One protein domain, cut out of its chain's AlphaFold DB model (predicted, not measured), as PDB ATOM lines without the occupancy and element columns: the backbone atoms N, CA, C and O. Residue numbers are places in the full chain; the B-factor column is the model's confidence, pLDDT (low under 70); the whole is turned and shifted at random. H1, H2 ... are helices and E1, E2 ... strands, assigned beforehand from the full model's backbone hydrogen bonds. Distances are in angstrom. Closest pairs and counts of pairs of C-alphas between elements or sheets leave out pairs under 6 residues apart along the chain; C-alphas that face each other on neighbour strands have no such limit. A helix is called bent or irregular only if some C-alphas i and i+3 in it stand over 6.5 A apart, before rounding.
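What this domain is: This is residues 2 to 146 of the 161 residues of the protein "SIR2 family protein" of Gordonia asplenii (UniProt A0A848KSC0). Two lobes stand at the feet of an arch, with helices H4 and H5 making its top and H3 set across their beginnings. One lobe has the parallel pair E1 and E2 with H2 packed on it; the other has the parallel sheet E3, E4, E5 in that order, with H6 over one face. H1 and H7 lie at the two feet, away from H3, H4 and H5. The printed part has 145 residues with seven named helices and five named strands, H1 E1 H2 E2 H3 H4 E3 H5 E4 H6 E5 H7, mostly helix. It is compact, with a radius of gyration of the C-alphas of 16.3 A and spans of 40 by 38 by 29 A.

How they stand to each other: Start at H1, residues 2 to 8, which touches no helix. Next look at E1, residues 14 to 16, H2, residues 19 to 28, and E2, residues 33 to 35, a strand-helix-strand unit, two parallel neighbour strands with a helix between, its crossover right-handed; N 16 and O 34 are 2.9 A apart, within hydrogen-bond range. The closest C-alphas of E1 and H2, Ser 16 and Phe 22, are 4.9 A apart. H4, residues 62 to 74, touches H2 with residues 62 to 64 alone, closest C-alphas Glu 19 and Met 64 at 6.3 A, at a steep tilt of 54 degrees. H5, residues 87 to 103, touches residues 69 to 73 of H4, closest C-alphas Leu 73 and Val 96 at 6.0 A, at a shallow tilt of 33 degrees, only just short of steep. H3, residues 51 to 60, only just touches H5, with 3 pairs of C-alphas within 8 A, the closest Tyr 54 and Asn 88 at 7.0 A. E3, residues 78 to 80, pairs with E4, residues 108 to 111, with N 79 and O 108 2.8 A apart; E4 pairs with E5, residues 128 to 131, with N 111 and O 130 2.9 A apart. E3, H5, E4 and E4, H6, E5 are further right-handed units. H6, residues 116 to 124, is on this sheet at a height of 9.5 A, over E5. H7, residues 135 to 144, only grazes it with residues 135 to 138. Every O i to N i+4 pair is within hydrogen-bond range in H1, H4 and H6, against 4 of 6 in H2, 5 of 6 in H3, 11 of 13 in H5 and 4 of 6 in H7.

Where its parts are: Find C-alpha 2 at (-45.608, -5.103, 10.235), where H1 begins. H5, the longest helix, runs 23.2 A from C-alpha 87 at (-38.804, -11.507, 31.942), with a kink of 53 degrees near residue 97; H4 runs 18.5 A. H5 is irregular, with C-alphas 99 and 102 9.6 A apart, and H2 and H7 only just so, at 6.6 A from 24 to 27 and 7.0 A from 136 to 139. H7 ends at C-alpha 144, (-52.023, 13.957, 16.495).

The domain as a whole: The C-alphas farthest apart, Ala 27 and Pro 116, are 43.8 A from each other. The printed part has no cut. The one long link is E2 to H3, residues 36 to 50. The mean pLDDT of the printed part is 87.7; look for values under 70 at residues 82 to 84 and 144 to 146.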
ATOM      1  N   ILE A   2     -46.354  -6.350  10.514       86.38
ATOM      2  CA  ILE A   2     -45.608  -5.103  10.235       86.38
ATOM      3  C   ILE A   2     -44.843  -5.182   8.907       86.38
ATOM      4  O   ILE A   2     -44.992  -4.300   8.071       86.38
ATOM      5  N   GLU A   3     -44.101  -6.269   8.673       89.62
ATOM      6  CA  GLU A   3     -43.378  -6.488   7.407       89.62
ATOM      7  C   GLU A   3     -44.277  -6.358   6.185       89.62
ATOM      8  O   GLU A   3     -43.972  -5.607   5.265       89.62
ATOM      9  N   ARG A   4     -45.431  -7.029   6.227       89.81
ATOM     10  CA  ARG A   4     -46.409  -7.012   5.143       89.81
ATOM     11  C   ARG A   4     -46.883  -5.590   4.836       89.81
ATOM     12  O   ARG A   4     -46.962  -5.233   3.669       89.81
ATOM     13  N   THR A   5     -47.133  -4.766   5.854       89.88
ATOM     14  CA  THR A   5     -47.535  -3.365   5.658       89.88
ATOM     15  C   THR A   5     -46.445  -2.529   4.985       89.88
ATOM     16  O   THR A   5     -46.763  -1.685   4.149       89.88
ATOM     17  N   TYR A   6     -45.171  -2.743   5.323       91.44
ATOM     18  CA  TYR A   6     -44.060  -2.059   4.650       91.44
ATOM     19  C   TYR A   6     -43.935  -2.500   3.190       91.44
ATOM     20  O   TYR A   6     -43.820  -1.650   2.309       91.44
ATOM     21  N   THR A   7     -44.060  -3.803   2.925       90.75
ATOM     22  CA  THR A   7     -44.068  -4.353   1.564       90.75
ATOM     23  C   THR A   7     -45.225  -3.798   0.728       90.75
ATOM     24  O   THR A   7     -45.000  -3.338  -0.386       90.75
ATOM     25  N   GLU A   8     -46.450  -3.780   1.260       94.12
ATOM     26  CA  GLU A   8     -47.643  -3.256   0.571       94.12
ATOM     27  C   GLU A   8     -47.535  -1.758   0.249       94.12
ATOM     28  O   GLU A   8     -48.098  -1.294  -0.740       94.12
ATOM     29  N   LYS A   9     -46.801  -0.996   1.068       92.06
ATOM     30  CA  LYS A   9     -46.548   0.436   0.851       92.06
ATOM     31  C   LYS A   9     -45.284   0.726   0.043       92.06
ATOM     32  O   LYS A   9     -44.946   1.897  -0.116       92.06
ATOM     33  N   SER A  10     -44.586  -0.302  -0.444       92.00
ATOM     34  CA  SER A  10     -43.301  -0.172  -1.145       92.00
ATOM     35  C   SER A  10     -42.264   0.638  -0.355       92.00
ATOM     36  O   SER A  10     -41.503   1.416  -0.929       92.00
ATOM     37  N   LEU A  11     -42.261   0.484   0.972       90.62
ATOM     38  CA  LEU A  11     -41.288   1.106   1.867       90.62
ATOM     39  C   LEU A  11     -40.159   0.125   2.177       90.62
ATOM     40  O   LEU A  11     -40.381  -1.081   2.302       90.62
ATOM     41  N   ASP A  12     -38.950   0.655   2.339       90.62
ATOM     42  CA  ASP A  12     -37.803  -0.125   2.774       90.62
ATOM     43  C   ASP A  12     -37.975  -0.565   4.234       90.62
ATOM     44  O   ASP A  12     -38.405   0.206   5.093       90.62
ATOM     45  N   LEU A  13     -37.652  -1.826   4.520       92.81
ATOM     46  CA  LEU A  13     -37.641  -2.365   5.874       92.81
ATOM     47  C   LEU A  13     -36.516  -3.385   6.005       92.81
ATOM     48  O   LEU A  13     -36.504  -4.402   5.317       92.81
ATOM     49  N   THR A  14     -35.595  -3.133   6.929       94.25
ATOM     50  CA  THR A  14     -34.627  -4.146   7.358       94.25
ATOM     51  C   THR A  14     -35.206  -4.917   8.532       94.25
ATOM     52  O   THR A  14     -35.734  -4.309   9.461       94.25
ATOM     53  N   VAL A  15     -35.110  -6.246   8.511       94.12
ATOM     54  CA  VAL A  15     -35.640  -7.113   9.572       94.12
ATOM     55  C   VAL A  15     -34.509  -7.929  10.176       94.12
ATOM     56  O   VAL A  15     -33.787  -8.615   9.458       94.12
ATOM     57  N   SER A  16     -34.393  -7.908  11.500       95.38
ATOM     58  CA  SER A  16     -33.440  -8.735  12.239       95.38
ATOM     59  C   SER A  16     -34.183  -9.590  13.255       95.38
ATOM     60  O   SER A  16     -34.743  -9.059  14.211       95.38
ATOM     61  N   ALA A  17     -34.198 -10.910  13.048       94.50
ATOM     62  CA  ALA A  17     -34.815 -11.859  13.984       94.50
ATOM     63  C   ALA A  17     -33.786 -12.722  14.730       94.50
ATOM     64  O   ALA A  17     -34.134 -13.475  15.637       94.50
ATOM     65  N   THR A  18     -32.517 -12.613  14.345       95.06
ATOM     66  CA  THR A  18     -31.375 -13.235  15.007       95.06
ATOM     67  C   THR A  18     -30.305 -12.188  15.291       95.06
ATOM     68  O   THR A  18     -30.293 -11.111  14.688       95.06
ATOM     69  N   GLU A  19     -29.389 -12.530  16.193       94.88
ATOM     70  CA  GLU A  19     -28.205 -11.721  16.486       94.88
ATOM     71  C   GLU A  19     -27.356 -11.491  15.222       94.88
ATOM     72  O   GLU A  19     -26.882 -10.379  14.997       94.88
ATOM     73  N   ASP A  20     -27.211 -12.501  14.358       95.56
ATOM     74  CA  ASP A  20     -26.433 -12.385  13.119       95.56
ATOM     75  C   ASP A  20     -27.093 -11.441  12.106       95.56
ATOM     76  O   ASP A  20     -26.414 -10.565  11.566       95.56
ATOM     77  N   ASP A  21     -28.416 -11.547  11.902       95.06
ATOM     78  CA  ASP A  21     -29.151 -10.585  11.065       95.06
ATOM     79  C   ASP A  21     -28.964  -9.156  11.610       95.06
ATOM     80  O   ASP A  21     -28.842  -8.188  10.856       95.06
ATOM     81  N   PHE A  22     -28.975  -9.010  12.940       95.25
ATOM     82  CA  PHE A  22     -28.824  -7.720  13.600       95.25
ATOM     83  C   PHE A  22     -27.426  -7.145  13.375       95.25
ATOM     84  O   PHE A  22     -27.300  -6.011  12.914       95.25
ATOM     85  N   ARG A  23     -26.374  -7.936  13.599       94.38
ATOM     86  CA  ARG A  23     -24.978  -7.519  13.385       94.38
ATOM     87  C   ARG A  23     -24.716  -7.076  11.951       94.38
ATOM     88  O   ARG A  23     -24.061  -6.056  11.751       94.38
ATOM     89  N   GLN A  24     -25.268  -7.784  10.968       93.44
ATOM     90  CA  GLN A  24     -25.146  -7.412   9.554       93.44
ATOM     91  C   GLN A  24     -25.830  -6.070   9.247       93.44
ATOM     92  O   GLN A  24     -25.325  -5.282   8.447       93.44
ATOM     93  N   SER A  25     -26.940  -5.768   9.924       91.75
ATOM     94  CA  SER A  25     -27.675  -4.512   9.733       91.75
ATOM     95  C   SER A  25     -27.021  -3.283  10.382       91.75
ATOM     96  O   SER A  25     -27.294  -2.161   9.956       91.75
ATOM     97  N   LEU A  26     -26.136  -3.461  11.376       87.56
ATOM     98  CA  LEU A  26     -25.541  -2.348  12.133       87.56
ATOM     99  C   LEU A  26     -24.771  -1.371  11.240       87.56
ATOM    100  O   LEU A  26     -24.921  -0.159  11.384       87.56
ATOM    101  N   ALA A  27     -23.974  -1.892  10.304       86.00
ATOM    102  CA  ALA A  27     -23.181  -1.065   9.394       86.00
ATOM    103  C   ALA A  27     -24.056  -0.302   8.387       86.00
ATOM    104  O   ALA A  27     -23.722   0.816   8.002       86.00
ATOM    105  N   ALA A  28     -25.184  -0.892   7.984       86.38
ATOM    106  CA  ALA A  28     -26.111  -0.284   7.036       86.38
ATOM    107  C   ALA A  28     -26.930   0.860   7.657       86.38
ATOM    108  O   ALA A  28     -27.411   1.719   6.923       86.38
ATOM    109  N   ASN A  29     -27.083   0.872   8.988       84.38
ATOM    110  CA  ASN A  29     -27.874   1.844   9.750       84.38
ATOM    111  C   ASN A  29     -29.213   2.197   9.062       84.38
ATOM    112  O   ASN A  29     -29.427   3.351   8.668       84.38
ATOM    113  N   PRO A  30     -30.099   1.202   8.875       88.06
ATOM    114  CA  PRO A  30     -31.326   1.383   8.116       88.06
ATOM    115  C   PRO A  30     -32.244   2.434   8.748       88.06
ATOM    116  O   PRO A  30     -32.375   2.537   9.972       88.06
ATOM    117  N   SER A  31     -32.918   3.193   7.884       86.06
ATOM    118  CA  SER A  31     -33.956   4.171   8.239       86.06
ATOM    119  C   SER A  31     -35.109   3.507   9.010       86.06
ATOM    120  O   SER A  31     -35.544   4.013  10.045       86.06
ATOM    121  N   ASN A  32     -35.546   2.339   8.528       89.81
ATOM    122  CA  ASN A  32     -36.626   1.521   9.058       89.81
ATOM    123  C   ASN A  32     -36.083   0.137   9.434       89.81
ATOM    124  O   ASN A  32     -35.721  -0.665   8.567       89.81
ATOM    125  N   HIS A  33     -36.038  -0.157  10.734       92.56
ATOM    126  CA  HIS A  33     -35.493  -1.407  11.265       92.56
ATOM    127  C   HIS A  33     -36.504  -2.092  12.175       92.56
ATOM    128  O   HIS A  33     -36.881  -1.543  13.206       92.56
ATOM    129  N   LEU A  34     -36.922  -3.302  11.808       93.12
ATOM    130  CA  LEU A  34     -37.726  -4.170  12.656       93.12
ATOM    131  C   LEU A  34     -36.829  -5.203  13.339       93.12
ATOM    132  O   LEU A  34     -36.290  -6.102  12.692       93.12
ATOM    133  N   VAL A  35     -36.711  -5.098  14.658       93.44
ATOM    134  CA  VAL A  35     -35.966  -6.049  15.488       93.44
ATOM    135  C   VAL A  35     -36.955  -6.972  16.192       93.44
ATOM    136  O   VAL A  35     -37.770  -6.514  16.988       93.44
ATOM    137  N   LYS A  36     -36.886  -8.275  15.910       93.19
ATOM    138  CA  LYS A  36     -37.742  -9.295  16.528       93.19
ATOM    139  C   LYS A  36     -36.970 -10.015  17.631       93.19
ATOM    140  O   LYS A  36     -36.238 -10.970  17.366       93.19
ATOM    141  N   LEU A  37     -37.117  -9.550  18.870       91.44
ATOM    142  CA  LEU A  37     -36.357 -10.068  20.017       91.44
ATOM    143  C   LEU A  37     -36.665 -11.528  20.344       91.44
ATOM    144  O   LEU A  37     -35.795 -12.197  20.895       91.44
ATOM    145  N   HIS A  38     -37.842 -12.029  19.955       91.12
ATOM    146  CA  HIS A  38     -38.273 -13.421  20.153       91.12
ATOM    147  C   HIS A  38     -38.233 -14.273  18.889       91.12
ATOM    148  O   HIS A  38     -38.772 -15.375  18.863       91.12
ATOM    149  N   GLY A  39     -37.525 -13.811  17.858       92.75
ATOM    150  CA  GLY A  39     -37.357 -14.549  16.613       92.75
ATOM    151  C   GLY A  39     -38.554 -14.418  15.683       92.75
ATOM    152  O   GLY A  39     -39.280 -13.425  15.706       92.75
ATOM    153  N   THR A  40     -38.720 -15.393  14.791       93.94
ATOM    154  CA  THR A  40     -39.720 -15.304  13.724       93.94
ATOM    155  C   THR A  40     -40.269 -16.673  13.348       93.94
ATOM    156  O   THR A  40     -39.534 -17.660  13.340       93.94
ATOM    157  N   ILE A  41     -41.556 -16.739  13.011       92.44
ATOM    158  CA  ILE A  41     -42.234 -18.003  12.687       92.44
ATOM    159  C   ILE A  41     -41.703 -18.640  11.394       92.44
ATOM    160  O   ILE A  41     -41.719 -19.856  11.249       92.44
ATOM    161  N   GLU A  42     -41.164 -17.833  10.480       92.38
ATOM    162  CA  GLU A  42     -40.531 -18.275   9.234       92.38
ATOM    163  C   GLU A  42     -39.216 -19.027   9.489       92.38
ATOM    164  O   GLU A  42     -38.772 -19.807   8.648       92.38
ATOM    165  N   ARG A  43     -38.592 -18.817  10.657       94.31
ATOM    166  CA  ARG A  43     -37.401 -19.543  11.119       94.31
ATOM    167  C   ARG A  43     -37.667 -20.083  12.530       94.31
ATOM    168  O   ARG A  43     -37.160 -19.508  13.495       94.31
ATOM    169  N   PRO A  44     -38.432 -21.183  12.676       93.94
ATOM    170  CA  PRO A  44     -38.907 -21.672  13.975       93.94
ATOM    171  C   PRO A  44     -37.806 -21.915  15.014       93.94
ATOM    172  O   PRO A  44     -38.026 -21.720  16.201       93.94
ATOM    173  N   THR A  45     -36.598 -22.279  14.580       93.12
ATOM    174  CA  THR A  45     -35.430 -22.472  15.460       93.12
ATOM    175  C   THR A  45     -34.988 -21.199  16.187       93.12
ATOM    176  O   THR A  45     -34.258 -21.270  17.169       93.12
ATOM    177  N   THR A  46     -35.431 -20.031  15.719       94.06
ATOM    178  CA  THR A  46     -35.164 -18.727  16.334       94.06
ATOM    179  C   THR A  46     -36.230 -18.332  17.356       94.06
ATOM    180  O   THR A  46     -36.060 -17.334  18.048       94.06
ATOM    181  N   VAL A  47     -37.341 -19.057  17.456       95.00
ATOM    182  CA  VAL A  47     -38.468 -18.648  18.294       95.00
ATOM    183  C   VAL A  47     -38.139 -18.824  19.782       95.00
ATOM    184  O   VAL A  47     -37.581 -19.842  20.188       95.00
ATOM    185  N   VAL A  48     -38.479 -17.823  20.598       91.75
ATOM    186  CA  VAL A  48     -38.283 -17.830  22.057       91.75
ATOM    187  C   VAL A  48     -39.637 -17.976  22.744       91.75
ATOM    188  O   VAL A  48     -40.471 -17.081  22.654       91.75
ATOM    189  N   LEU A  49     -39.869 -19.109  23.413       90.75
ATOM    190  CA  LEU A  49     -41.146 -19.390  24.089       90.75
ATOM    191  C   LEU A  49     -40.966 -20.056  25.450       90.75
ATOM    192  O   LEU A  49     -41.664 -19.724  26.406       90.75
ATOM    193  N   THR A  50     -40.052 -21.020  25.561       92.31
ATOM    194  CA  THR A  50     -39.840 -21.736  26.820       92.31
ATOM    195  C   THR A  50     -38.885 -20.971  27.727       92.31
ATOM    196  O   THR A  50     -38.050 -20.192  27.269       92.31
ATOM    197  N   ARG A  51     -38.933 -21.238  29.039       90.88
ATOM    198  CA  ARG A  51     -37.984 -20.659  30.009       90.88
ATOM    199  C   ARG A  51     -36.521 -20.863  29.592       90.88
ATOM    200  O   ARG A  51     -35.697 -19.970  29.777       90.88
ATOM    201  N   THR A  52     -36.206 -22.028  29.026       93.50
ATOM    202  CA  THR A  52     -34.865 -22.339  28.518       93.50
ATOM    203  C   THR A  52     -34.507 -21.450  27.330       93.50
ATOM    204  O   THR A  52     -33.392 -20.935  27.283       93.50
ATOM    205  N   ASP A  53     -35.450 -21.197  26.418       93.25
ATOM    206  CA  ASP A  53     -35.223 -20.286  25.295       93.25
ATOM    207  C   ASP A  53     -34.996 -18.851  25.772       93.25
ATOM    208  O   ASP A  53     -34.080 -18.202  25.282       93.25
ATOM    209  N   TYR A  54     -35.758 -18.364  26.759       91.44
ATOM    210  CA  TYR A  54     -35.545 -17.029  27.337       91.44
ATOM    211  C   TYR A  54     -34.141 -16.881  27.931       91.44
ATOM    212  O   TYR A  54     -33.476 -15.867  27.703       91.44
ATOM    213  N   SER A  55     -33.679 -17.902  28.664       91.81
ATOM    214  CA  SER A  55     -32.324 -17.937  29.222       91.81
ATOM    215  C   SER A  55     -31.264 -17.949  28.123       91.81
ATOM    216  O   SER A  55     -30.293 -17.202  28.205       91.81
ATOM    217  N   ARG A  56     -31.452 -18.772  27.086       92.88
ATOM    218  CA  ARG A  56     -30.530 -18.878  25.950       92.88
ATOM    219  C   ARG A  56     -30.473 -17.570  25.156       92.88
ATOM    220  O   ARG A  56     -29.389 -17.078  24.855       92.88
ATOM    221  N   ALA A  57     -31.627 -16.953  24.906       92.06
ATOM    222  CA  ALA A  57     -31.748 -15.698  24.175       92.06
ATOM    223  C   ALA A  57     -30.959 -14.557  24.830       92.06
ATOM    224  O   ALA A  57     -30.336 -13.784  24.110       92.06
ATOM    225  N   ARG A  58     -30.906 -14.465  26.169       88.25
ATOM    226  CA  ARG A  58     -30.070 -13.453  26.852       88.25
ATOM    227  C   ARG A  58     -28.594 -13.551  26.489       88.25
ATOM    228  O   ARG A  58     -27.919 -12.530  26.424       88.25
ATOM    229  N   THR A  59     -28.088 -14.765  26.303       91.50
ATOM    230  CA  THR A  59     -26.672 -14.999  26.002       91.50
ATOM    231  C   THR A  59     -26.392 -14.923  24.505       91.50
ATOM    232  O   THR A  59     -25.363 -14.383  24.108       91.50
ATOM    233  N   GLU A  60     -27.299 -15.426  23.671       93.75
ATOM    234  CA  GLU A  60     -27.119 -15.452  22.216       93.75
ATOM    235  C   GLU A  60     -27.419 -14.105  21.550       93.75
ATOM    236  O   GLU A  60     -26.818 -13.791  20.529       93.75
ATOM    237  N   ARG A  61     -28.318 -13.292  22.121       94.75
ATOM    238  CA  ARG A  61     -28.801 -12.024  21.535       94.75
ATOM    239  C   ARG A  61     -28.279 -10.793  22.269       94.75
ATOM    240  O   ARG A  61     -29.001  -9.815  22.466       94.75
ATOM    241  N   ARG A  62     -27.036 -10.867  22.754       94.25
ATOM    242  CA  ARG A  62     -26.454  -9.827  23.616       94.25
ATOM    243  C   ARG A  62     -26.400  -8.474  22.928       94.25
ATOM    244  O   ARG A  62     -26.832  -7.500  23.526       94.25
ATOM    245  N   VAL A  63     -25.957  -8.401  21.672       94.56
ATOM    246  CA  VAL A  63     -25.833  -7.111  20.976       94.56
ATOM    247  C   VAL A  63     -27.211  -6.509  20.695       94.56
ATOM    248  O   VAL A  63     -27.377  -5.293  20.795       94.56
ATOM    249  N   MET A  64     -28.223  -7.336  20.409       94.38
ATOM    250  CA  MET A  64     -29.609  -6.864  20.297       94.38
ATOM    251  C   MET A  64     -30.114  -6.254  21.615       94.38
ATOM    252  O   MET A  64     -30.661  -5.148  21.607       94.38
ATOM    253  N   PHE A  65     -29.918  -6.942  22.745       93.50
ATOM    254  CA  PHE A  65     -30.341  -6.442  24.056       93.50
ATOM    255  C   PHE A  65     -29.532  -5.220  24.516       93.50
ATOM    256  O   PHE A  65     -30.121  -4.279  25.044       93.50
ATOM    257  N   ASP A  66     -28.227  -5.168  24.246       93.12
ATOM    258  CA  ASP A  66     -27.367  -4.018  24.558       93.12
ATOM    259  C   ASP A  66     -27.777  -2.774  23.754       93.12
ATOM    260  O   ASP A  66     -27.832  -1.660  24.292       93.12
ATOM    261  N   MET A  67     -28.130  -2.946  22.473       91.62
ATOM    262  CA  MET A  67     -28.698  -1.858  21.679       91.62
ATOM    263  C   MET A  67     -30.022  -1.394  22.281       91.62
ATOM    264  O   MET A  67     -30.222  -0.193  22.455       91.62
ATOM    265  N   LEU A  68     -30.929  -2.322  22.594       91.69
ATOM    266  CA  LEU A  68     -32.231  -1.989  23.162       91.69
ATOM    267  C   LEU A  68     -32.083  -1.206  24.469       91.69
ATOM    268  O   LEU A  68     -32.676  -0.136  24.596       91.69
ATOM    269  N   ARG A  69     -31.216  -1.672  25.374       92.25
ATOM    270  CA  ARG A  69     -30.830  -0.962  26.599       92.25
ATOM    271  C   ARG A  69     -30.369   0.460  26.291       92.25
ATOM    272  O   ARG A  69     -30.883   1.420  26.854       92.25
ATOM    273  N   THR A  70     -29.429   0.607  25.361       91.94
ATOM    274  CA  THR A  70     -28.866   1.911  24.973       91.94
ATOM    275  C   THR A  70     -29.935   2.862  24.427       91.94
ATOM    276  O   THR A  70     -29.945   4.051  24.758       91.94
ATOM    277  N   GLN A  71     -30.870   2.353  23.620       90.25
ATOM    278  CA  GLN A  71     -32.005   3.142  23.144       90.25
ATOM    279  C   GLN A  71     -32.914   3.552  24.309       90.25
ATOM    280  O   GLN A  71     -33.280   4.719  24.401       90.25
ATOM    281  N   MET A  72     -33.233   2.637  25.227       88.50
ATOM    282  CA  MET A  72     -34.097   2.914  26.384       88.50
ATOM    283  C   MET A  72     -33.495   3.931  27.362       88.50
ATOM    284  O   MET A  72     -34.228   4.718  27.949       88.50
ATOM    285  N   LEU A  73     -32.165   3.985  27.493       89.75
ATOM    286  CA  LEU A  73     -31.484   5.012  28.296       89.75
ATOM    287  C   LEU A  73     -31.609   6.423  27.706       89.75
ATOM    288  O   LEU A  73     -31.488   7.407  28.428       89.75
ATOM    289  N   SER A  74     -31.786   6.540  26.389       86.00
ATOM    290  CA  SER A  74     -31.659   7.813  25.665       86.00
ATOM    291  C   SER A  74     -32.953   8.308  25.020       86.00
ATOM    292  O   SER A  74     -33.017   9.462  24.587       86.00
ATOM    293  N   SER A  75     -33.979   7.461  24.943       85.69
ATOM    294  CA  SER A  75     -35.177   7.697  24.137       85.69
ATOM    295  C   SER A  75     -36.448   7.287  24.873       85.69
ATOM    296  O   SER A  75     -36.463   6.338  25.648       85.69
ATOM    297  N   THR A  76     -37.543   7.987  24.580       85.50
ATOM    298  CA  THR A  76     -38.893   7.616  25.016       85.50
ATOM    299  C   THR A  76     -39.414   6.442  24.190       85.50
ATOM    300  O   THR A  76     -39.364   6.479  22.958       85.50
ATOM    301  N   PHE A  77     -39.953   5.425  24.867       87.25
ATOM    302  CA  PHE A  77     -40.577   4.264  24.232       87.25
ATOM    303  C   PHE A  77     -42.101   4.335  24.296       87.25
ATOM    304  O   PHE A  77     -42.674   4.843  25.262       87.25
ATOM    305  N   LEU A  78     -42.744   3.785  23.266       87.69
ATOM    306  CA  LEU A  78     -44.184   3.562  23.215       87.69
ATOM    307  C   LEU A  78     -44.459   2.065  23.055       87.69
ATOM    308  O   LEU A  78     -44.173   1.481  22.011       87.69
ATOM    309  N   PHE A  79     -45.048   1.459  24.077       87.25
ATOM    310  CA  PHE A  79     -45.432   0.055  24.095       87.25
ATOM    311  C   PHE A  79     -46.877  -0.104  23.618       87.25
ATOM    312  O   PHE A  79     -47.813   0.412  24.232       87.25
ATOM    313  N   LEU A  80     -47.061  -0.838  22.519       85.06
ATOM    314  CA  LEU A  80     -48.360  -1.110  21.901       85.06
ATOM    315  C   LEU A  80     -48.664  -2.605  21.972       85.06
ATOM    316  O   LEU A  80     -47.830  -3.419  21.590       85.06
ATOM    317  N   GLY A  81     -49.855  -2.972  22.453       73.81
ATOM    318  CA  GLY A  81     -50.288  -4.376  22.533       73.81
ATOM    319  C   GLY A  81     -49.474  -5.242  23.500       73.81
ATOM    320  O   GLY A  81     -49.610  -6.462  23.496       73.81
ATOM    321  N   PHE A  82     -48.637  -4.625  24.332       68.56
ATOM    322  CA  PHE A  82     -47.709  -5.318  25.213       68.56
ATOM    323  C   PHE A  82     -48.268  -5.432  26.635       68.56
ATOM    324  O   PHE A  82     -48.981  -4.550  27.127       68.56
ATOM    325  N   SER A  83     -47.951  -6.540  27.301       66.12
ATOM    326  CA  SER A  83     -48.357  -6.817  28.683       66.12
ATOM    327  C   SER A  83     -47.243  -6.583  29.707       66.12
ATOM    328  O   SER A  83     -47.522  -6.696  30.896       66.12
ATOM    329  N   LEU A  84     -46.012  -6.261  29.265       68.81
ATOM    330  CA  LEU A  84     -44.804  -6.194  30.106       68.81
ATOM    331  C   LEU A  84     -44.593  -7.472  30.950       68.81
ATOM    332  O   LEU A  84     -44.128  -7.427  32.082       68.81
ATOM    333  N   THR A  85     -44.950  -8.640  30.408       76.31
ATOM    334  CA  THR A  85     -44.767  -9.932  31.103       76.31
ATOM    335  C   THR A  85     -43.494 -10.666  30.691       76.31
ATOM    336  O   THR A  85     -43.172 -11.702  31.267       76.31
ATOM    337  N   ASP A  86     -42.753 -10.130  29.719       82.88
ATOM    338  CA  ASP A  86     -41.483 -10.691  29.270       82.88
ATOM    339  C   ASP A  86     -40.395 -10.506  30.350       82.88
ATOM    340  O   ASP A  86     -40.000  -9.370  30.636       82.88
ATOM    341  N   PRO A  87     -39.843 -11.597  30.918       83.94
ATOM    342  CA  PRO A  87     -38.804 -11.507  31.942       83.94
ATOM    343  C   PRO A  87     -37.505 -10.846  31.457       83.94
ATOM    344  O   PRO A  87     -36.788 -10.228  32.247       83.94
ATOM    345  N   ASN A  88     -37.155 -11.001  30.176       85.12
ATOM    346  CA  ASN A  88     -35.977 -10.373  29.572       85.12
ATOM    347  C   ASN A  88     -36.170  -8.869  29.445       85.12
ATOM    348  O   ASN A  88     -35.260  -8.111  29.775       85.12
ATOM    349  N   PHE A  89     -37.366  -8.448  29.050       83.69
ATOM    350  CA  PHE A  89     -37.690  -7.035  28.939       83.69
ATOM    351  C   PHE A  89     -37.819  -6.345  30.306       83.69
ATOM    352  O   PHE A  89     -37.314  -5.239  30.480       83.69
ATOM    353  N   ASN A  90     -38.418  -7.007  31.300       86.19
ATOM    354  CA  ASN A  90     -38.551  -6.443  32.649       86.19
ATOM    355  C   ASN A  90     -37.187  -6.202  33.300       86.19
ATOM    356  O   ASN A  90     -36.952  -5.119  33.823       86.19
ATOM    357  N   LEU A  91     -36.248  -7.145  33.157       88.19
ATOM    358  CA  LEU A  91     -34.888  -6.934  33.658       88.19
ATOM    359  C   LEU A  91     -34.154  -5.788  32.948       88.19
ATOM    360  O   LEU A  91     -33.323  -5.136  33.570       88.19
ATOM    361  N   LEU A  92     -34.469  -5.502  31.682       88.88
ATOM    362  CA  LEU A  92     -33.940  -4.325  30.986       88.88
ATOM    363  C   LEU A  92     -34.546  -3.015  31.490       88.88
ATOM    364  O   LEU A  92     -33.829  -2.027  31.632       88.88
ATOM    365  N   LEU A  93     -35.855  -2.990  31.753       86.94
ATOM    366  CA  LEU A  93     -36.517  -1.823  32.338       86.94
ATOM    367  C   LEU A  93     -35.956  -1.497  33.723       86.94
ATOM    368  O   LEU A  93     -35.682  -0.329  33.999       86.94
ATOM    369  N   ASP A  94     -35.781  -2.514  34.565       88.62
ATOM    370  CA  ASP A  94     -35.236  -2.356  35.912       88.62
ATOM    371  C   ASP A  94     -33.802  -1.818  35.855       88.62
ATOM    372  O   ASP A  94     -33.493  -0.813  36.481       88.62
ATOM    373  N   ASP A  95     -32.959  -2.377  34.991       90.69
ATOM    374  CA  ASP A  95     -31.581  -1.919  34.798       90.69
ATOM    375  C   ASP A  95     -31.485  -0.467  34.270       90.69
ATOM    376  O   ASP A  95     -30.653   0.327  34.721       90.69
ATOM    377  N   VAL A  96     -32.376  -0.062  33.357       90.19
ATOM    378  CA  VAL A  96     -32.473   1.338  32.897       90.19
ATOM    379  C   VAL A  96     -32.859   2.270  34.049       90.19
ATOM    380  O   VAL A  96     -32.292   3.362  34.170       90.19
ATOM    381  N   ARG A  97     -33.790   1.848  34.914       86.94
ATOM    382  CA  ARG A  97     -34.186   2.613  36.104       86.94
ATOM    383  C   ARG A  97     -33.084   2.705  37.132       86.94
ATOM    384  O   ARG A  97     -32.842   3.797  37.629       86.94
ATOM    385  N   ASP A  98     -32.413   1.605  37.424       90.62
ATOM    386  CA  ASP A  98     -31.317   1.583  38.387       90.62
ATOM    387  C   ASP A  98     -30.166   2.480  37.913       90.62
ATOM    388  O   ASP A  98     -29.524   3.158  38.713       90.62
ATOM    389  N   THR A  99     -29.953   2.556  36.594       92.81
ATOM    390  CA  THR A  99     -28.921   3.409  35.990       92.81
ATOM    391  C   THR A  99     -29.258   4.904  36.057       92.81
ATOM    392  O   THR A  99     -28.373   5.716  36.328       92.81
ATOM    393  N   LEU A 100     -30.499   5.303  35.752       90.06
ATOM    394  CA  LEU A 100     -30.861   6.721  35.563       90.06
ATOM    395  C   LEU A 100     -31.728   7.311  36.685       90.06
ATOM    396  O   LEU A 100     -31.847   8.535  36.795       90.06
ATOM    397  N   GLY A 101     -32.342   6.471  37.513       87.19
ATOM    398  CA  GLY A 101     -33.310   6.859  38.532       87.19
ATOM    399  C   GLY A 101     -34.418   7.740  37.954       87.19
ATOM    400  O   GLY A 101     -35.002   7.451  36.909       87.19
ATOM    401  N   MET A 102     -34.658   8.876  38.608       83.19
ATOM    402  CA  MET A 102     -35.654   9.869  38.185       83.19
ATOM    403  C   MET A 102     -35.326  10.563  36.850       83.19
ATOM    404  O   MET A 102     -36.187  11.248  36.306       83.19
ATOM    405  N   ASN A 103     -34.109  10.398  36.316       86.44
ATOM    406  CA  ASN A 103     -33.708  10.960  35.024       86.44
ATOM    407  C   ASN A 103     -33.986  10.016  33.843       86.44
ATOM    408  O   ASN A 103     -33.666  10.364  32.704       86.44
ATOM    409  N   ALA A 104     -34.536   8.821  34.088       85.25
ATOM    410  CA  ALA A 104     -34.894   7.896  33.020       85.25
ATOM    411  C   ALA A 104     -35.920   8.537  32.061       85.25
ATOM    412  O   ALA A 104     -36.868   9.181  32.525       85.25
ATOM    413  N   PRO A 105     -35.781   8.364  30.732       84.75
ATOM    414  CA  PRO A 105     -36.788   8.828  29.790       84.75
ATOM    415  C   PRO A 105     -38.165   8.245  30.110       84.75
ATOM    416  O   PRO A 105     -38.325   7.038  30.302       84.75
ATOM    417  N   VAL A 106     -39.182   9.106  30.114       83.31
ATOM    418  CA  VAL A 106     -40.567   8.662  30.288       83.31
ATOM    419  C   VAL A 106     -40.932   7.739  29.132       83.31
ATOM    420  O   VAL A 106     -40.724   8.094  27.971       83.31
ATOM    421  N   SER A 107     -41.484   6.572  29.455       87.44
ATOM    422  CA  SER A 107     -42.021   5.613  28.488       87.44
ATOM    423  C   SER A 107     -43.517   5.426  28.703       87.44
ATOM    424  O   SER A 107     -44.013   5.557  29.824       87.44
ATOM    425  N   TYR A 108     -44.235   5.120  27.628       87.94
ATOM    426  CA  TYR A 108     -45.690   5.038  27.613       87.94
ATOM    427  C   TYR A 108     -46.149   3.657  27.179       87.94
ATOM    428  O   TYR A 108     -45.573   3.067  26.270       87.94
ATOM    429  N   THR A 109     -47.228   3.170  27.775       89.00
ATOM    430  CA  THR A 109     -47.904   1.942  27.358       89.00
ATOM    431  C   THR A 109     -49.333   2.273  26.958       89.00
ATOM    432  O   THR A 109     -50.042   2.930  27.713       89.00
ATOM    433  N   VAL A 110     -49.785   1.805  25.796       88.25
ATOM    434  CA  VAL A 110     -51.170   2.003  25.342       88.25
ATOM    435  C   VAL A 110     -52.007   0.771  25.657       88.25
ATOM    436  O   VAL A 110     -51.627  -0.352  25.316       88.25
ATOM    437  N   GLN A 111     -53.159   0.975  26.294       87.56
ATOM    438  CA  GLN A 111     -54.099  -0.081  26.662       87.56
ATOM    439  C   GLN A 111     -55.493   0.245  26.121       87.56
ATOM    440  O   GLN A 111     -56.011   1.335  26.343       87.56
ATOM    441  N   SER A 112     -56.118  -0.714  25.433       85.69
ATOM    442  CA  SER A 112     -57.448  -0.545  24.826       85.69
ATOM    443  C   SER A 112     -58.619  -0.713  25.796       85.69
ATOM    444  O   SER A 112     -59.773  -0.675  25.381       85.69
ATOM    445  N   GLN A 113     -58.330  -1.024  27.058       81.75
ATOM    446  CA  GLN A 113     -59.314  -1.201  28.118       81.75
ATOM    447  C   GLN A 113     -58.723  -0.668  29.419       81.75
ATOM    448  O   GLN A 113     -57.544  -0.890  29.713       81.75
ATOM    449  N   ARG A 114     -59.553   0.009  30.213       80.69
ATOM    450  CA  ARG A 114     -59.180   0.417  31.566       80.69
ATOM    451  C   ARG A 114     -59.269  -0.774  32.509       80.69
ATOM    452  O   ARG A 114     -60.355  -1.199  32.881       80.69
ATOM    453  N   ASP A 115     -58.106  -1.235  32.942       86.81
ATOM    454  CA  ASP A 115     -57.949  -2.183  34.039       86.81
ATOM    455  C   ASP A 115     -57.071  -1.527  35.117       86.81
ATOM    456  O   ASP A 115     -55.864  -1.379  34.910       86.81
ATOM    457  N   PRO A 116     -57.647  -1.090  36.255       87.62
ATOM    458  CA  PRO A 116     -56.896  -0.427  37.319       87.62
ATOM    459  C   PRO A 116     -55.743  -1.258  37.879       87.62
ATOM    460  O   PRO A 116     -54.705  -0.694  38.218       87.62
ATOM    461  N   VAL A 117     -55.893  -2.582  37.960       89.50
ATOM    462  CA  VAL A 117     -54.854  -3.470  38.495       89.50
ATOM    463  C   VAL A 117     -53.695  -3.539  37.512       89.50
ATOM    464  O   VAL A 117     -52.541  -3.330  37.892       89.50
ATOM    465  N   LYS A 118     -53.999  -3.746  36.228       86.19
ATOM    466  CA  LYS A 118     -52.985  -3.748  35.171       86.19
ATOM    467  C   LYS A 118     -52.292  -2.392  35.050       86.19
ATOM    468  O   LYS A 118     -51.075  -2.356  34.930       86.19
ATOM    469  N   MET A 119     -53.030  -1.285  35.125       87.38
ATOM    470  CA  MET A 119     -52.452   0.064  35.082       87.38
ATOM    471  C   MET A 119     -51.460   0.281  36.224       87.38
ATOM    472  O   MET A 119     -50.332   0.688  35.970       87.38
ATOM    473  N   ARG A 120     -51.827  -0.088  37.459       88.12
ATOM    474  CA  ARG A 120     -50.912  -0.015  38.609       88.12
ATOM    475  C   ARG A 120     -49.673  -0.883  38.432       88.12
ATOM    476  O   ARG A 120     -48.582  -0.461  38.801       88.12
ATOM    477  N   TYR A 121     -49.824  -2.068  37.847       87.75
ATOM    478  CA  TYR A 121     -48.686  -2.921  37.515       87.75
ATOM    479  C   TYR A 121     -47.753  -2.254  36.489       87.75
ATOM    480  O   TYR A 121     -46.560  -2.122  36.749       87.75
ATOM    481  N   LEU A 122     -48.284  -1.751  35.372       87.19
ATOM    482  CA  LEU A 122     -47.501  -1.061  34.334       87.19
ATOM    483  C   LEU A 122     -46.826   0.226  34.857       87.19
ATOM    484  O   LEU A 122     -45.702   0.539  34.458       87.19
ATOM    485  N   GLU A 123     -47.486   0.946  35.767       86.50
ATOM    486  CA  GLU A 123     -46.938   2.112  36.478       86.50
ATOM    487  C   GLU A 123     -45.827   1.726  37.458       86.50
ATOM    488  O   GLU A 123     -44.829   2.436  37.559       86.50
ATOM    489  N   SER A 124     -45.955   0.593  38.159       85.62
ATOM    490  CA  SER A 124     -44.886   0.065  39.023       85.62
ATOM    491  C   SER A 124     -43.659  -0.351  38.213       85.62
ATOM    492  O   SER A 124     -42.526  -0.155  38.643       85.62
ATOM    493  N   LEU A 125     -43.892  -0.802  36.979       82.38
ATOM    494  CA  LEU A 125     -42.879  -0.964  35.949       82.38
ATOM    495  C   LEU A 125     -42.556   0.363  35.261       82.38
ATOM    496  O   LEU A 125     -42.178   0.328  34.093       82.38
ATOM    497  N   GLY A 126     -42.709   1.505  35.948       82.00
ATOM    498  CA  GLY A 126     -42.328   2.876  35.580       82.00
ATOM    499  C   GLY A 126     -42.621   3.288  34.143       82.00
ATOM    500  O   GLY A 126     -41.793   3.953  33.516       82.00
ATOM    501  N   THR A 127     -43.771   2.864  33.626       86.06
ATOM    502  CA  THR A 127     -44.347   3.377  32.382       86.06
ATOM    503  C   THR A 127     -45.647   4.112  32.682       86.06
ATOM    504  O   THR A 127     -46.398   3.727  33.574       86.06
ATOM    505  N   ASN A 128     -45.944   5.156  31.916       87.75
ATOM    506  CA  ASN A 128     -47.231   5.837  31.992       87.75
ATOM    507  C   ASN A 128     -48.243   5.124  31.096       87.75
ATOM    508  O   ASN A 128     -47.954   4.854  29.930       87.75
ATOM    509  N   THR A 129     -49.441   4.845  31.605       88.00
ATOM    510  CA  THR A 129     -50.465   4.167  30.800       88.00
ATOM    511  C   THR A 129     -51.394   5.166  30.115       88.00
ATOM    512  O   THR A 129     -52.051   5.969  30.770       88.00
ATOM    513  N   ILE A 130     -51.497   5.071  28.790       87.62
ATOM    514  CA  ILE A 130     -52.494   5.767  27.975       87.62
ATOM    515  C   ILE A 130     -53.638   4.786  27.722       87.62
ATOM    516  O   ILE A 130     -53.458   3.748  27.084       87.62
ATOM    517  N   SER A 131     -54.819   5.099  28.249       86.88
ATOM    518  CA  SER A 131     -56.032   4.322  27.976       86.88
ATOM    519  C   SER A 131     -56.710   4.851  26.717       86.88
ATOM    520  O   SER A 131     -56.931   6.054  26.616       86.88
ATOM    521  N   ILE A 132     -57.060   3.957  25.794       87.56
ATOM    522  CA  ILE A 132     -57.832   4.275  24.589       87.56
ATOM    523  C   ILE A 132     -59.108   3.437  24.529       87.56
ATOM    524  O   ILE A 132     -59.113   2.280  24.955       87.56
ATOM    525  N   ASP A 133     -60.164   3.996  23.945       86.56
ATOM    526  CA  ASP A 133     -61.460   3.330  23.774       86.56
ATOM    527  C   ASP A 133     -61.465   2.458  22.506       86.56
ATOM    528  O   ASP A 133     -62.187   2.703  21.540       86.56
ATOM    529  N   GLY A 134     -60.609   1.432  22.505       84.81
ATOM    530  CA  GLY A 134     -60.428   0.501  21.386       84.81
ATOM    531  C   GLY A 134     -59.230   0.817  20.482       84.81
ATOM    532  O   GLY A 134     -58.739   1.934  20.405       84.81
ATOM    533  N   TRP A 135     -58.713  -0.193  19.777       85.88
ATOM    534  CA  TRP A 135     -57.512  -0.045  18.934       85.88
ATOM    535  C   TRP A 135     -57.740   0.766  17.650       85.88
ATOM    536  O   TRP A 135     -56.781   1.199  17.017       85.88
ATOM    537  N   ASN A 136     -58.995   0.987  17.262       86.25
ATOM    538  CA  ASN A 136     -59.382   1.745  16.073       86.25
ATOM    539  C   ASN A 136     -59.022   3.233  16.157       86.25
ATOM    540  O   ASN A 136     -58.848   3.844  15.109       86.25
ATOM    541  N   VAL A 137     -58.881   3.798  17.362       85.31
ATOM    542  CA  VAL A 137     -58.477   5.206  17.543       85.31
ATOM    543  C   VAL A 137     -56.958   5.396  17.554       85.31
ATOM    544  O   VAL A 137     -56.465   6.518  17.454       85.31
ATOM    545  N   LEU A 138     -56.188   4.305  17.645       82.81
ATOM    546  CA  LEU A 138     -54.727   4.360  17.699       82.81
ATOM    547  C   LEU A 138     -54.091   5.097  16.501       82.81
ATOM    548  O   LEU A 138     -53.146   5.852  16.731       82.81
ATOM    549  N   PRO A 139     -54.547   4.924  15.241       82.94
ATOM    550  CA  PRO A 139     -53.967   5.641  14.107       82.94
ATOM    551  C   PRO A 139     -54.054   7.163  14.236       82.94
ATOM    552  O   PRO A 139     -53.121   7.846  13.816       82.94
ATOM    553  N   ASP A 140     -55.138   7.677  14.815       80.62
ATOM    554  CA  ASP A 140     -55.344   9.113  14.989       80.62
ATOM    555  C   ASP A 140     -54.510   9.632  16.165       80.62
ATOM    556  O   ASP A 140     -53.758  10.590  15.995       80.62
ATOM    557  N   LEU A 141     -54.472   8.894  17.283       76.12
ATOM    558  CA  LEU A 141     -53.591   9.188  18.424       76.12
ATOM    559  C   LEU A 141     -52.111   9.298  18.007       76.12
ATOM    560  O   LEU A 141     -51.400  10.222  18.395       76.12
ATOM    561  N   VAL A 142     -51.632   8.360  17.184       75.75
ATOM    562  CA  VAL A 142     -50.240   8.351  16.698       75.75
ATOM    563  C   VAL A 142     -49.958   9.521  15.745       75.75
ATOM    564  O   VAL A 142     -48.806   9.944  15.623       75.75
ATOM    565  N   ARG A 143     -50.975  10.044  15.049       70.44
ATOM    566  CA  ARG A 143     -50.839  11.179  14.123       70.44
ATOM    567  C   ARG A 143     -50.887  12.532  14.825       70.44
ATOM    568  O   ARG A 143     -50.165  13.427  14.390       70.44
ATOM    569  N   GLU A 144     -51.731  12.676  15.842       62.66
ATOM    570  CA  GLU A 144     -52.023  13.957  16.495       62.66
ATOM    571  C   GLU A 144     -51.136  14.225  17.722       62.66
ATOM    572  O   GLU A 144     -50.601  15.328  17.842       62.66
ATOM    573  N   ASP A 145     -50.895  13.222  18.574       53.44
ATOM    574  CA  ASP A 145     -50.333  13.438  19.920       53.44
ATOM    575  C   ASP A 145     -48.868  13.026  20.094       53.44
ATOM    576  O   ASP A 145     -48.234  13.413  21.077       53.44
ATOM    577  N   ILE A 146     -48.287  12.269  19.159       52.22
ATOM    578  CA  ILE A 146     -46.845  11.987  19.166       52.22
ATOM    579  C   ILE A 146     -46.184  13.073  18.319       52.22
ATOM    580  O   ILE A 146     -46.234  12.992  17.085       52.22
TER     581      ILE A 146